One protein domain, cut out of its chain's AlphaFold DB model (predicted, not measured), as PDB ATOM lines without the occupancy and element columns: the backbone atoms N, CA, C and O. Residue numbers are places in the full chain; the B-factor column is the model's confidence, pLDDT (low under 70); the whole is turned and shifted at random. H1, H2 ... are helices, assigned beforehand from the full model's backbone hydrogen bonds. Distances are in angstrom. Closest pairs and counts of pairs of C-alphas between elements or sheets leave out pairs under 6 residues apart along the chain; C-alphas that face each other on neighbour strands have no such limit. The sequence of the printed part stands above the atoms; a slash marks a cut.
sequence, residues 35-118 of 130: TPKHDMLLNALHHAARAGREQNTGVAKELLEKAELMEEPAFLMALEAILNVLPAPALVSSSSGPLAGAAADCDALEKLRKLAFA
ATOM      1  N   THR A  35     117.446  65.501 112.938       84.06
ATOM      2  CA  THR A  35     118.238  64.367 113.438       84.06
ATOM      3  C   THR A  35     117.767  63.052 112.792       84.06
ATOM      4  O   THR A  35     116.556  62.865 112.633       84.06
ATOM      5  N   PRO A  36     118.681  62.133 112.431       77.31
ATOM      6  CA  PRO A  36     118.311  60.773 112.057       77.31
ATOM      7  C   PRO A  36     117.775  60.047 113.298       77.31
ATOM      8  O   PRO A  36     118.487  59.892 114.288       77.31
ATOM      9  N   LYS A  37     116.499  59.667 113.270       71.62
ATOM     10  CA  LYS A  37     115.807  58.932 114.338       71.62
ATOM     11  C   LYS A  37     114.851  57.920 113.712       71.62
ATOM     12  O   LYS A  37     114.455  58.087 112.559       71.62
ATOM     13  N   HIS A  38     114.464  56.916 114.492       65.88
ATOM     14  CA  HIS A  38     113.597  55.808 114.082       65.88
ATOM     15  C   HIS A  38     112.242  56.271 113.503       65.88
ATOM     16  O   HIS A  38     111.721  55.674 112.572       65.88
ATOM     17  N   ASP A  39     111.685  57.377 114.001       66.88
ATOM     18  CA  ASP A  39     110.412  57.964 113.560       66.88
ATOM     19  C   ASP A  39     110.550  58.948 112.381       66.88
ATOM     20  O   ASP A  39     109.555  59.425 111.836       66.88
ATOM     21  N   MET A  40     111.780  59.254 111.958       81.31
ATOM     22  CA  MET A  40     112.084  60.231 110.909       81.31
ATOM     23  C   MET A  40     113.077  59.678 109.883       81.31
ATOM     24  O   MET A  40     114.123  60.272 109.600       81.31
ATOM     25  N   LEU A  41     112.716  58.547 109.275       91.88
ATOM     26  CA  LEU A  41     113.557  57.796 108.337       91.88
ATOM     27  C   LEU A  41     114.034  58.621 107.134       91.88
ATOM     28  O   LEU A  41     115.161  58.448 106.679       91.88
ATOM     29  N   LEU A  42     113.238  59.585 106.660       92.94
ATOM     30  CA  LEU A  42     113.650  60.474 105.569       92.94
ATOM     31  C   LEU A  42     114.878  61.326 105.940       92.94
ATOM     32  O   LEU A  42     115.714  61.610 105.083       92.94
ATOM     33  N   ASN A  43     115.017  61.731 107.207       93.50
ATOM     34  CA  ASN A  43     116.223  62.429 107.658       93.50
ATOM     35  C   ASN A  43     117.431  61.494 107.609       93.50
ATOM     36  O   ASN A  43     118.480  61.905 107.124       93.50
ATOM     37  N   ALA A  44     117.282  60.248 108.068       95.75
ATOM     38  CA  ALA A  44     118.350  59.254 108.019       95.75
ATOM     39  C   ALA A  44     118.790  58.955 106.582       95.75
ATOM     40  O   ALA A  44     119.981  59.017 106.285       95.75
ATOM     41  N   LEU A  45     117.837  58.740 105.673       97.31
ATOM     42  CA  LEU A  45     118.110  58.531 104.252       97.31
ATOM     43  C   LEU A  45     118.826  59.732 103.628       97.31
ATOM     44  O   LEU A  45     119.798  59.548 102.904       97.31
ATOM     45  N   HIS A  46     118.411  60.962 103.936       97.25
ATOM     46  CA  HIS A  46     119.067  62.151 103.385       97.25
ATOM     47  C   HIS A  46     120.453  62.393 103.986       97.25
ATOM     48  O   HIS A  46     121.363  62.792 103.265       97.25
ATOM     49  N   HIS A  47     120.655  62.118 105.277       96.88
ATOM     50  CA  HIS A  47     121.990  62.155 105.876       96.88
ATOM     51  C   HIS A  47     122.913  61.113 105.238       96.88
ATOM     52  O   HIS A  47     124.037  61.448 104.865       96.88
ATOM     53  N   ALA A  48     122.433  59.883 105.041       97.81
ATOM     54  CA  ALA A  48     123.192  58.811 104.404       97.81
ATOM     55  C   ALA A  48     123.501  59.109 102.926       97.81
ATOM     56  O   ALA A  48     124.650  58.975 102.506       97.81
ATOM     57  N   ALA A  49     122.516  59.572 102.148       98.25
ATOM     58  CA  ALA A  49     122.698  59.952 100.748       98.25
ATOM     59  C   ALA A  49     123.731  61.075 100.610       98.25
ATOM     60  O   ALA A  49     124.677  60.962  99.827       98.25
ATOM     61  N   ARG A  50     123.603  62.124 101.434       97.75
ATOM     62  CA  ARG A  50     124.532  63.253 101.453       97.75
ATOM     63  C   ARG A  50     125.948  62.824 101.826       97.75
ATOM     64  O   ARG A  50     126.890  63.176 101.122       97.75
ATOM     65  N   ALA A  51     126.104  62.044 102.895       98.12
ATOM     66  CA  ALA A  51     127.405  61.514 103.297       98.12
ATOM     67  C   ALA A  51     128.023  60.646 102.191       98.12
ATOM     68  O   ALA A  51     129.200  60.797 101.874       98.12
ATOM     69  N   GLY A  52     127.218  59.795 101.549       98.00
ATOM     70  CA  GLY A  52     127.656  58.931 100.456       98.00
ATOM     71  C   GLY A  52     128.143  59.700  99.227       98.00
ATOM     72  O   GLY A  52     129.148  59.309  98.636       98.00
ATOM     73  N   ARG A  53     127.464  60.795  98.855       95.50
ATOM     74  CA  ARG A  53     127.813  61.600  97.670       95.50
ATOM     75  C   ARG A  53     128.880  62.668  97.913       95.50
ATOM     76  O   ARG A  53     129.630  62.970  96.995       95.50
ATOM     77  N   GLU A  54     128.925  63.276  99.100       96.62
ATOM     78  CA  GLU A  54     129.907  64.323  99.433       96.62
ATOM     79  C   GLU A  54     131.219  63.731  99.956       96.62
ATOM     80  O   GLU A  54     132.263  64.375  99.877       96.62
ATOM     81  N   GLN A  55     131.164  62.516 100.507       96.88
ATOM     82  CA  GLN A  55     132.310  61.814 101.070       96.88
ATOM     83  C   GLN A  55     132.402  60.412 100.457       96.88
ATOM     84  O   GLN A  55     132.910  60.253  99.350       96.88
ATOM     85  N   ASN A  56     131.933  59.384 101.162       97.56
ATOM     86  CA  ASN A  56     131.888  58.015 100.667       97.56
ATOM     87  C   ASN A  56     130.847  57.191 101.438       97.56
ATOM     88  O   ASN A  56     130.363  57.580 102.503       97.56
ATOM     89  N   THR A  57     130.514  56.016 100.909       97.44
ATOM     90  CA  THR A  57     129.510  55.119 101.498       97.44
ATOM     91  C   THR A  57     129.933  54.487 102.825       97.44
ATOM     92  O   THR A  57     129.063  54.075 103.586       97.44
ATOM     93  N   GLY A  58     131.228  54.461 103.154       98.19
ATOM     94  CA  GLY A  58     131.714  54.068 104.479       98.19
ATOM     95  C   GLY A  58     131.277  55.055 105.562       98.19
ATOM     96  O   GLY A  58     130.723  54.642 106.574       98.19
ATOM     97  N   VAL A  59     131.401  56.361 105.305       98.25
ATOM     98  CA  VAL A  59     130.919  57.404 106.232       98.25
ATOM     99  C   VAL A  59     129.402  57.338 106.400       98.25
ATOM    100  O   VAL A  59     128.886  57.488 107.507       98.25
ATOM    101  N   ALA A  60     128.671  57.078 105.314       98.12
ATOM    102  CA  ALA A  60     127.226  56.889 105.385       98.12
ATOM    103  C   ALA A  60     126.849  55.672 106.251       98.12
ATOM    104  O   ALA A  60     125.931  55.765 107.062       98.12
ATOM    105  N   LYS A  61     127.587  54.561 106.130       98.38
ATOM    106  CA  LYS A  61     127.416  53.370 106.973       98.38
ATOM    107  C   LYS A  61     127.679  53.678 108.450       98.38
ATOM    108  O   LYS A  61     126.823  53.384 109.275       98.38
ATOM    109  N   GLU A  62     128.793  54.335 108.777       98.06
ATOM    110  CA  GLU A  62     129.116  54.727 110.161       98.06
ATOM    111  C   GLU A  62     128.042  55.627 110.789       98.06
ATOM    112  O   GLU A  62     127.772  55.552 111.989       98.06
ATOM    113  N   LEU A  63     127.423  56.504 109.991       96.19
ATOM    114  CA  LEU A  63     126.325  57.352 110.451       96.19
ATOM    115  C   LEU A  63     125.106  56.515 110.851       96.19
ATOM    116  O   LEU A  63     124.512  56.774 111.897       96.19
ATOM    117  N   LEU A  64     124.749  55.519 110.040       96.31
ATOM    118  CA  LEU A  64     123.620  54.628 110.316       96.31
ATOM    119  C   LEU A  64     123.905  53.671 111.479       96.31
ATOM    120  O   LEU A  64     123.001  53.407 112.267       96.31
ATOM    121  N   GLU A  65     125.152  53.221 111.641       96.38
ATOM    122  CA  GLU A  65     125.600  52.460 112.814       96.38
ATOM    123  C   GLU A  65     125.410  53.265 114.103       96.38
ATOM    124  O   GLU A  65     124.789  52.783 115.044       96.38
ATOM    125  N   LYS A  66     125.863  54.526 114.129       94.62
ATOM    126  CA  LYS A  66     125.695  55.422 115.290       94.62
ATOM    127  C   LYS A  66     124.236  55.758 115.593       94.62
ATOM    128  O   LYS A  66     123.925  56.121 116.722       94.62
ATOM    129  N   ALA A  67     123.370  55.694 114.587       92.69
ATOM    130  CA  ALA A  67     121.937  55.920 114.729       92.69
ATOM    131  C   ALA A  67     121.150  54.637 115.055       92.69
ATOM    132  O   ALA A  67     119.934  54.722 115.203       92.69
ATOM    133  N   GLU A  68     121.824  53.483 115.154       94.94
ATOM    134  CA  GLU A  68     121.221  52.164 115.404       94.94
ATOM    135  C   GLU A  68     120.215  51.731 114.316       94.94
ATOM    136  O   GLU A  68     119.279  50.985 114.572       94.94
ATOM    137  N   LEU A  69     120.422  52.174 113.068       95.44
ATOM    138  CA  LEU A  69     119.493  51.941 111.948       95.44
ATOM    139  C   LEU A  69     119.897  50.787 111.020       95.44
ATOM    140  O   LEU A  69     119.197  50.498 110.054       95.44
ATOM    141  N   MET A  70     121.027  50.130 111.283       95.69
ATOM    142  CA  MET A  70     121.575  49.095 110.396       95.69
ATOM    143  C   MET A  70     120.680  47.857 110.273       95.69
ATOM    144  O   MET A  70     120.655  47.222 109.224       95.69
ATOM    145  N   GLU A  71     119.947  47.525 111.334       95.62
ATOM    146  CA  GLU A  71     119.051  46.363 111.390       95.62
ATOM    147  C   GLU A  71     117.586  46.780 111.585       95.62
ATOM    148  O   GLU A  71     116.715  45.935 111.785       95.62
ATOM    149  N   GLU A  72     117.296  48.084 111.540       96.00
ATOM    150  CA  GLU A  72     115.966  48.615 111.820       96.00
ATOM    151  C   GLU A  72     115.023  48.324 110.634       96.00
ATOM    152  O   GLU A  72     115.256  48.817 109.523       96.00
ATOM    153  N   PRO A  73     113.960  47.513 110.819       96.12
ATOM    154  CA  PRO A  73     113.145  47.044 109.700       96.12
ATOM    155  C   PRO A  73     112.470  48.160 108.899       96.12
ATOM    156  O   PRO A  73     112.347  48.046 107.676       96.12
ATOM    157  N   ALA A  74     112.027  49.239 109.550       95.44
ATOM    158  CA  ALA A  74     111.371  50.340 108.860       95.44
ATOM    159  C   ALA A  74     112.360  51.117 107.974       95.44
ATOM    160  O   ALA A  74     112.003  51.512 106.865       95.44
ATOM    161  N   PHE A  75     113.616  51.268 108.393       96.88
ATOM    162  CA  PHE A  75     114.696  51.878 107.633       96.88
ATOM    163  C   PHE A  75     115.046  51.038 106.412       96.88
ATOM    164  O   PHE A  75     115.136  51.590 105.317       96.88
ATOM    165  N   LEU A  76     115.187  49.716 106.565       97.88
ATOM    166  CA  LEU A  76     115.454  48.816 105.436       97.88
ATOM    167  C   LEU A  76     114.329  48.888 104.394       97.88
ATOM    168  O   LEU A  76     114.597  49.027 103.200       97.88
ATOM    169  N   MET A  77     113.072  48.898 104.849       96.88
ATOM    170  CA  MET A  77     111.906  49.084 103.982       96.88
ATOM    171  C   MET A  77     111.897  50.465 103.310       96.88
ATOM    172  O   MET A  77     111.598  50.580 102.122       96.88
ATOM    173  N   ALA A  78     112.246  51.526 104.039       96.94
ATOM    174  CA  ALA A  78     112.307  52.878 103.493       96.94
ATOM    175  C   ALA A  78     113.440  53.034 102.464       96.94
ATOM    176  O   ALA A  78     113.249  53.696 101.442       96.94
ATOM    177  N   LEU A  79     114.592  52.399 102.700       97.88
ATOM    178  CA  LEU A  79     115.705  52.336 101.756       97.88
ATOM    179  C   LEU A  79     115.303  51.581 100.484       97.88
ATOM    180  O   LEU A  79     115.581  52.050  99.383       97.88
ATOM    181  N   GLU A  80     114.612  50.448 100.611       97.19
ATOM    182  CA  GLU A  80     114.070  49.739  99.451       97.19
ATOM    183  C   GLU A  80     113.100  50.630  98.664       97.19
ATOM    184  O   GLU A  80     113.244  50.801  97.451       97.19
ATOM    185  N   ALA A  81     112.126  51.235  99.346       95.69
ATOM    186  CA  ALA A  81     111.105  52.059  98.715       95.69
ATOM    187  C   ALA A  81     111.719  53.247  97.961       95.69
ATOM    188  O   ALA A  81     111.391  53.481  96.797       95.69
ATOM    189  N   ILE A  82     112.652  53.971  98.591       94.81
ATOM    190  CA  ILE A  82     113.257  55.155  97.977       94.81
ATOM    191  C   ILE A  82     114.111  54.785  96.756       94.81
ATOM    192  O   ILE A  82     114.070  55.493  95.753       94.81
ATOM    193  N   LEU A  83     114.818  53.649  96.778       95.44
ATOM    194  CA  LEU A  83     115.617  53.187  95.639       95.44
ATOM    195  C   LEU A  83     114.771  52.742  94.440       95.44
ATOM    196  O   LEU A  83     115.237  52.828  93.305       95.44
ATOM    197  N   ASN A  84     113.540  52.286  94.674       93.62
ATOM    198  CA  ASN A  84     112.612  51.940  93.597       93.62
ATOM    199  C   ASN A  84     111.911  53.169  92.986       93.62
ATOM    200  O   ASN A  84     111.474  53.103  91.837       93.62
ATOM    201  N   VAL A  85     111.798  54.277  93.730       92.31
ATOM    202  CA  VAL A  85     111.073  55.490  93.303       92.31
ATOM    203  C   VAL A  85     111.997  56.573  92.745       92.31
ATOM    204  O   VAL A  85     111.603  57.301  91.834       92.31
ATOM    205  N   LEU A  86     113.210  56.720  93.284       92.38
ATOM    206  CA  LEU A  86     114.126  57.757  92.820       92.38
ATOM    207  C   LEU A  86     114.632  57.476  91.395       92.38
ATOM    208  O   LEU A  86     114.862  56.321  91.028       92.38
ATOM    209  N   PRO A  87     114.859  58.533  90.594       91.12
ATOM    210  CA  PRO A  87     115.357  58.377  89.239       91.12
ATOM    211  C   PRO A  87     116.773  57.800  89.249       91.12
ATOM    212  O   PRO A  87     117.660  58.283  89.951       91.12
ATOM    213  N   ALA A  88     117.007  56.792  88.415       89.06
ATOM    214  CA  ALA A  88     118.348  56.282  88.176       89.06
ATOM    215  C   ALA A  88     119.246  57.360  87.558       89.06
ATOM    216  O   ALA A  88     118.790  58.043  86.639       89.06
ATOM    217  N   PRO A  89     120.547  57.416  87.889       86.50
ATOM    218  CA  PRO A  89     121.499  58.240  87.141       86.50
ATOM    219  C   PRO A  89     121.479  57.962  85.636       86.50
ATOM    220  O   PRO A  89     121.548  58.887  84.839       86.50
ATOM    221  N   ALA A  90     121.320  56.693  85.245       85.31
ATOM    222  CA  ALA A  90     121.262  56.278  83.845       85.31
ATOM    223  C   ALA A  90     120.011  56.777  83.096       85.31
ATOM    224  O   ALA A  90     120.008  56.794  81.869       85.31
ATOM    225  N   LEU A  91     118.956  57.166  83.820       82.25
ATOM    226  CA  LEU A  91     117.696  57.659  83.258       82.25
ATOM    227  C   LEU A  91     117.629  59.193  83.219       82.25
ATOM    228  O   LEU A  91     116.684  59.749  82.664       82.25
ATOM    229  N   VAL A  92     118.614  59.894  83.792       84.00
ATOM    230  CA  VAL A  92     118.672  61.358  83.773       84.00
ATOM    231  C   VAL A  92     119.648  61.812  82.693       84.00
ATOM    232  O   VAL A  92     120.841  61.526  82.741       84.00
ATOM    233  N   SER A  93     119.134  62.547  81.706       74.50
ATOM    234  CA  SER A  93     119.879  62.981  80.516       74.50
ATOM    235  C   SER A  93     120.974  64.016  80.794       74.50
ATOM    236  O   SER A  93     121.861  64.203  79.961       74.50
ATOM    237  N   SER A  94     120.935  64.693  81.943       75.12
ATOM    238  CA  SER A  94     121.894  65.732  82.311       75.12
ATOM    239  C   SER A  94     122.278  65.687  83.793       75.12
ATOM    240  O   SER A  94     121.446  65.518  84.682       75.12
ATOM    241  N   SER A  95     123.555  65.951  84.079       74.44
ATOM    242  CA  SER A  95     124.059  66.178  85.446       74.44
ATOM    243  C   SER A  95     123.580  67.506  86.053       74.44
ATOM    244  O   SER A  95     123.815  67.781  87.230       74.44
ATOM    245  N   SER A  96     122.887  68.323  85.258       69.81
ATOM    246  CA  SER A  96     122.250  69.575  85.650       69.81
ATOM    247  C   SER A  96     120.790  69.563  85.201       69.81
ATOM    248  O   SER A  96     120.498  69.631  84.006       69.81
ATOM    249  N   GLY A  97     119.863  69.467  86.147       80.38
ATOM    250  CA  GLY A  97     118.431  69.455  85.870       80.38
ATOM    251  C   GLY A  97     117.613  69.189  87.135       80.38
ATOM    252  O   GLY A  97     118.197  68.855  88.168       80.38
ATOM    253  N   PRO A  98     116.275  69.306  87.068       82.00
ATOM    254  CA  PRO A  98     115.401  69.164  88.237       82.00
ATOM    255  C   PRO A  98     115.544  67.817  88.959       82.00
ATOM    256  O   PRO A  98     115.364  67.745  90.169       82.00
ATOM    257  N   LEU A  99     115.910  66.759  88.228       88.94
ATOM    258  CA  LEU A  99     116.071  65.402  88.760       88.94
ATOM    259  C   LEU A  99     117.519  65.037  89.112       88.94
ATOM    260  O   LEU A  99     117.748  63.991  89.712       88.94
ATOM    261  N   ALA A 100     118.502  65.872  88.761       91.62
ATOM    262  CA  ALA A 100     119.915  65.530  88.929       91.62
ATOM    263  C   ALA A 100     120.289  65.319  90.405       91.62
ATOM    264  O   ALA A 100     121.034  64.399  90.736       91.62
ATOM    265  N   GLY A 101     119.733  66.138  91.304       94.44
ATOM    266  CA  GLY A 101     119.932  65.992  92.746       94.44
ATOM    267  C   GLY A 101     119.370  64.676  93.284       94.44
ATOM    268  O   GLY A 101     120.082  63.945  93.969       94.44
ATOM    269  N   ALA A 102     118.136  64.343  92.899       94.44
ATOM    270  CA  ALA A 102     117.467  63.101  93.280       94.44
ATOM    271  C   ALA A 102     118.176  61.853  92.725       94.44
ATOM    272  O   ALA A 102     118.307  60.850  93.423       94.44
ATOM    273  N   ALA A 103     118.693  61.919  91.495       94.75
ATOM    274  CA  ALA A 103     119.453  60.822  90.905       94.75
ATOM    275  C   ALA A 103     120.818  60.619  91.571       94.75
ATOM    276  O   ALA A 103     121.251  59.483  91.760       94.75
ATOM    277  N   ALA A 104     121.482  61.701  91.981       96.06
ATOM    278  CA  ALA A 104     122.717  61.608  92.751       96.06
ATOM    279  C   ALA A 104     122.492  60.991  94.144       96.06
ATOM    280  O   ALA A 104     123.327  60.214  94.610       96.06
ATOM    281  N   ASP A 105     121.360  61.281  94.789       97.38
ATOM    282  CA  ASP A 105     120.975  60.616  96.037       97.38
ATOM    283  C   ASP A 105     120.693  59.123  95.815       97.38
ATOM    284  O   ASP A 105     121.170  58.292  96.587       97.38
ATOM    285  N   CYS A 106     119.987  58.769  94.733       96.50
ATOM    286  CA  CYS A 106     119.745  57.378  94.340       96.50
ATOM    287  C   CYS A 106     121.059  56.601  94.160       96.50
ATOM    288  O   CYS A 106     121.215  55.515  94.714       96.50
ATOM    289  N   ASP A 107     122.031  57.173  93.442       96.50
ATOM    290  CA  ASP A 107     123.344  56.557  93.229       96.50
ATOM    291  C   ASP A 107     124.085  56.290  94.545       96.50
ATOM    292  O   ASP A 107     124.596  55.191  94.776       96.50
ATOM    293  N   ALA A 108     124.127  57.289  95.429       98.31
ATOM    294  CA  ALA A 108     124.793  57.175  96.720       98.31
ATOM    295  C   ALA A 108     124.138  56.104  97.604       98.31
ATOM    296  O   ALA A 108     124.839  55.277  98.196       98.31
ATOM    297  N   LEU A 109     122.804  56.084  97.655       98.38
ATOM    298  CA  LEU A 109     122.045  55.102  98.423       98.38
ATOM    299  C   LEU A 109     122.171  53.689  97.840       98.38
ATOM    300  O   LEU A 109     122.313  52.741  98.605       98.38
ATOM    301  N   GLU A 110     122.206  53.520  96.517       97.81
ATOM    302  CA  GLU A 110     122.386  52.198  95.900       97.81
ATOM    303  C   GLU A 110     123.800  51.659  96.145       97.81
ATOM    304  O   GLU A 110     123.990  50.471  96.415       97.81
ATOM    305  N   LYS A 111     124.820  52.524  96.108       98.44
ATOM    306  CA  LYS A 111     126.188  52.141  96.486       98.44
ATOM    307  C   LYS A 111     126.267  51.744  97.962       98.44
ATOM    308  O   LYS A 111     126.946  50.770  98.288       98.44
ATOM    309  N   LEU A 112     125.564  52.457  98.842       98.62
ATOM    310  CA  LEU A 112     125.461  52.099 100.257       98.62
ATOM    311  C   LEU A 112     124.728  50.765 100.446       98.62
ATOM    312  O   LEU A 112     125.214  49.914 101.188       98.62
ATOM    313  N   ARG A 113     123.626  50.533  99.723       98.44
ATOM    314  CA  ARG A 113     122.907  49.253  99.719       98.44
ATOM    315  C   ARG A 113     123.836  48.106  99.343       98.44
ATOM    316  O   ARG A 113     123.914  47.126 100.070       98.44
ATOM    317  N   LYS A 114     124.598  48.239  98.254       98.44
ATOM    318  CA  LYS A 114     125.577  47.218  97.838       98.44
ATOM    319  C   LYS A 114     126.648  46.960  98.896       98.44
ATOM    320  O   LYS A 114     127.056  45.816  99.068       98.44
ATOM    321  N   LEU A 115     127.106  48.010  99.578       98.31
ATOM    322  CA  LEU A 115     128.133  47.910 100.612       98.31
ATOM    323  C   LEU A 115     127.624  47.209 101.879       98.31
ATOM    324  O   LEU A 115     128.362  46.422 102.465       98.31
ATOM    325  N   ALA A 116     126.411  47.535 102.328       97.88
ATOM    326  CA  ALA A 116     125.980  47.262 103.699       97.88
ATOM    327  C   ALA A 116     124.658  46.497 103.836       97.88
ATOM    328  O   ALA A 116     124.428  45.917 104.889       97.88
ATOM    329  N   PHE A 117     123.815  46.480 102.801       98.19
ATOM    330  CA  PHE A 117     122.431  45.994 102.877       98.19
ATOM    331  C   PHE A 117     122.056  45.062 101.720       98.19
ATOM    332  O   PHE A 117     120.886  44.904 101.391       98.19
ATOM    333  N   ALA A 118     123.035  44.486 101.018       97.50
ATOM    334  CA  ALA A 118     122.765  43.740  99.790       97.50
ATOM    335  C   ALA A 118     122.012  42.421 100.028       97.50
ATOM    336  O   ALA A 118     121.427  41.889  99.084       97.50
TER     337      ALA A 118
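Overview. This is residues 35 to 118 of the 130 residues of an uncharacterized protein of Candidatus Hydrogenedentes bacterium ADurb.Bin179 (UniProt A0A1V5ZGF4). The longest helix, H4, lies between a hairpin of two helices, H1 and H2, and a third helix, H3; it crosses H1 nearly at a right angle and folds back on H3 at a slant. A long link, residues 86 to 99, loops round from H3 to H4 at one end of the longest axis, while the link from H2 to H3 lies toward the other end. The printed part has 84 residues with four named helices, H1, H2, H3 and H4 along the chain, and no named strand; the class is all helix, and the helix packing is mostly crossed. The whole is compact, with a radius of gyration of the C-alphas of 12.2 A, and spans 36 by 24 by 23 A.

Arrangement. H4, residues 100 to 116, is one of two hubs and touches three other helices. The other hub, H1, residues 41 to 54, touches H4 about perpendicular at 86 degrees, and their closest C-alphas, those of Gly 52 and Ala 108, are 5.0 A apart. H2, residues 57 to 66, touches H1 at a shallow tilt of 34 degrees, only just short of steep, opposite ways; the two form a helical hairpin, with the closest C-alphas, those of Ala 48 and Ala 60, 4.6 A apart. H2 also touches H4, only just about perpendicular at 71 degrees, with the closest C-alphas, those of Thr 57 and Leu 112, 5.2 A apart. H3, residues 73 to 85, forms a second helical hairpin with H4, at a steep tilt of 44 degrees, opposite ways. H3 touches H4 with residues 79 to 83 alone, and H4 touches H3 with residues 106 to 110 alone; the closest C-alphas of the two, those of Leu 83 and Cys 106, are 6.0 A apart. H3 touches H1 at a steep tilt of 62 degrees, the same way, through residues 41 to 45 of H1 and 74 to 79 of H3 alone; the closest C-alphas, those of Leu 41 and Phe 75, are 6.1 A apart. H2 and H3 are apart. In H1, H2, H3 and H4 every O i to N i+4 pair is within hydrogen-bond range.

Along the chain. H4 runs 24.3 A from C-alpha 100 at (119.915, 65.530, 88.929) to C-alpha 116 at (125.980, 47.262, 103.699). H1 is 19.7 A long and begins at C-alpha 41 at (113.557, 57.796, 108.337). H3 is 18.6 A long from C-alpha 73 to C-alpha 85, and H2 is 14.3 A long from C-alpha 57 to C-alpha 66.

Size, cuts and confidence. The two C-alphas farthest apart, those of Glu 68 and Ser 93, are 36.6 A apart. The printed part has no cut. The link from H1 to H2 is tight, that from H2 to H3 is short, and that from H3 to H4 is long, with 14 residues. The mean pLDDT of the printed part is 92.6, and residues 38 to 39 and residue 96 are under 70.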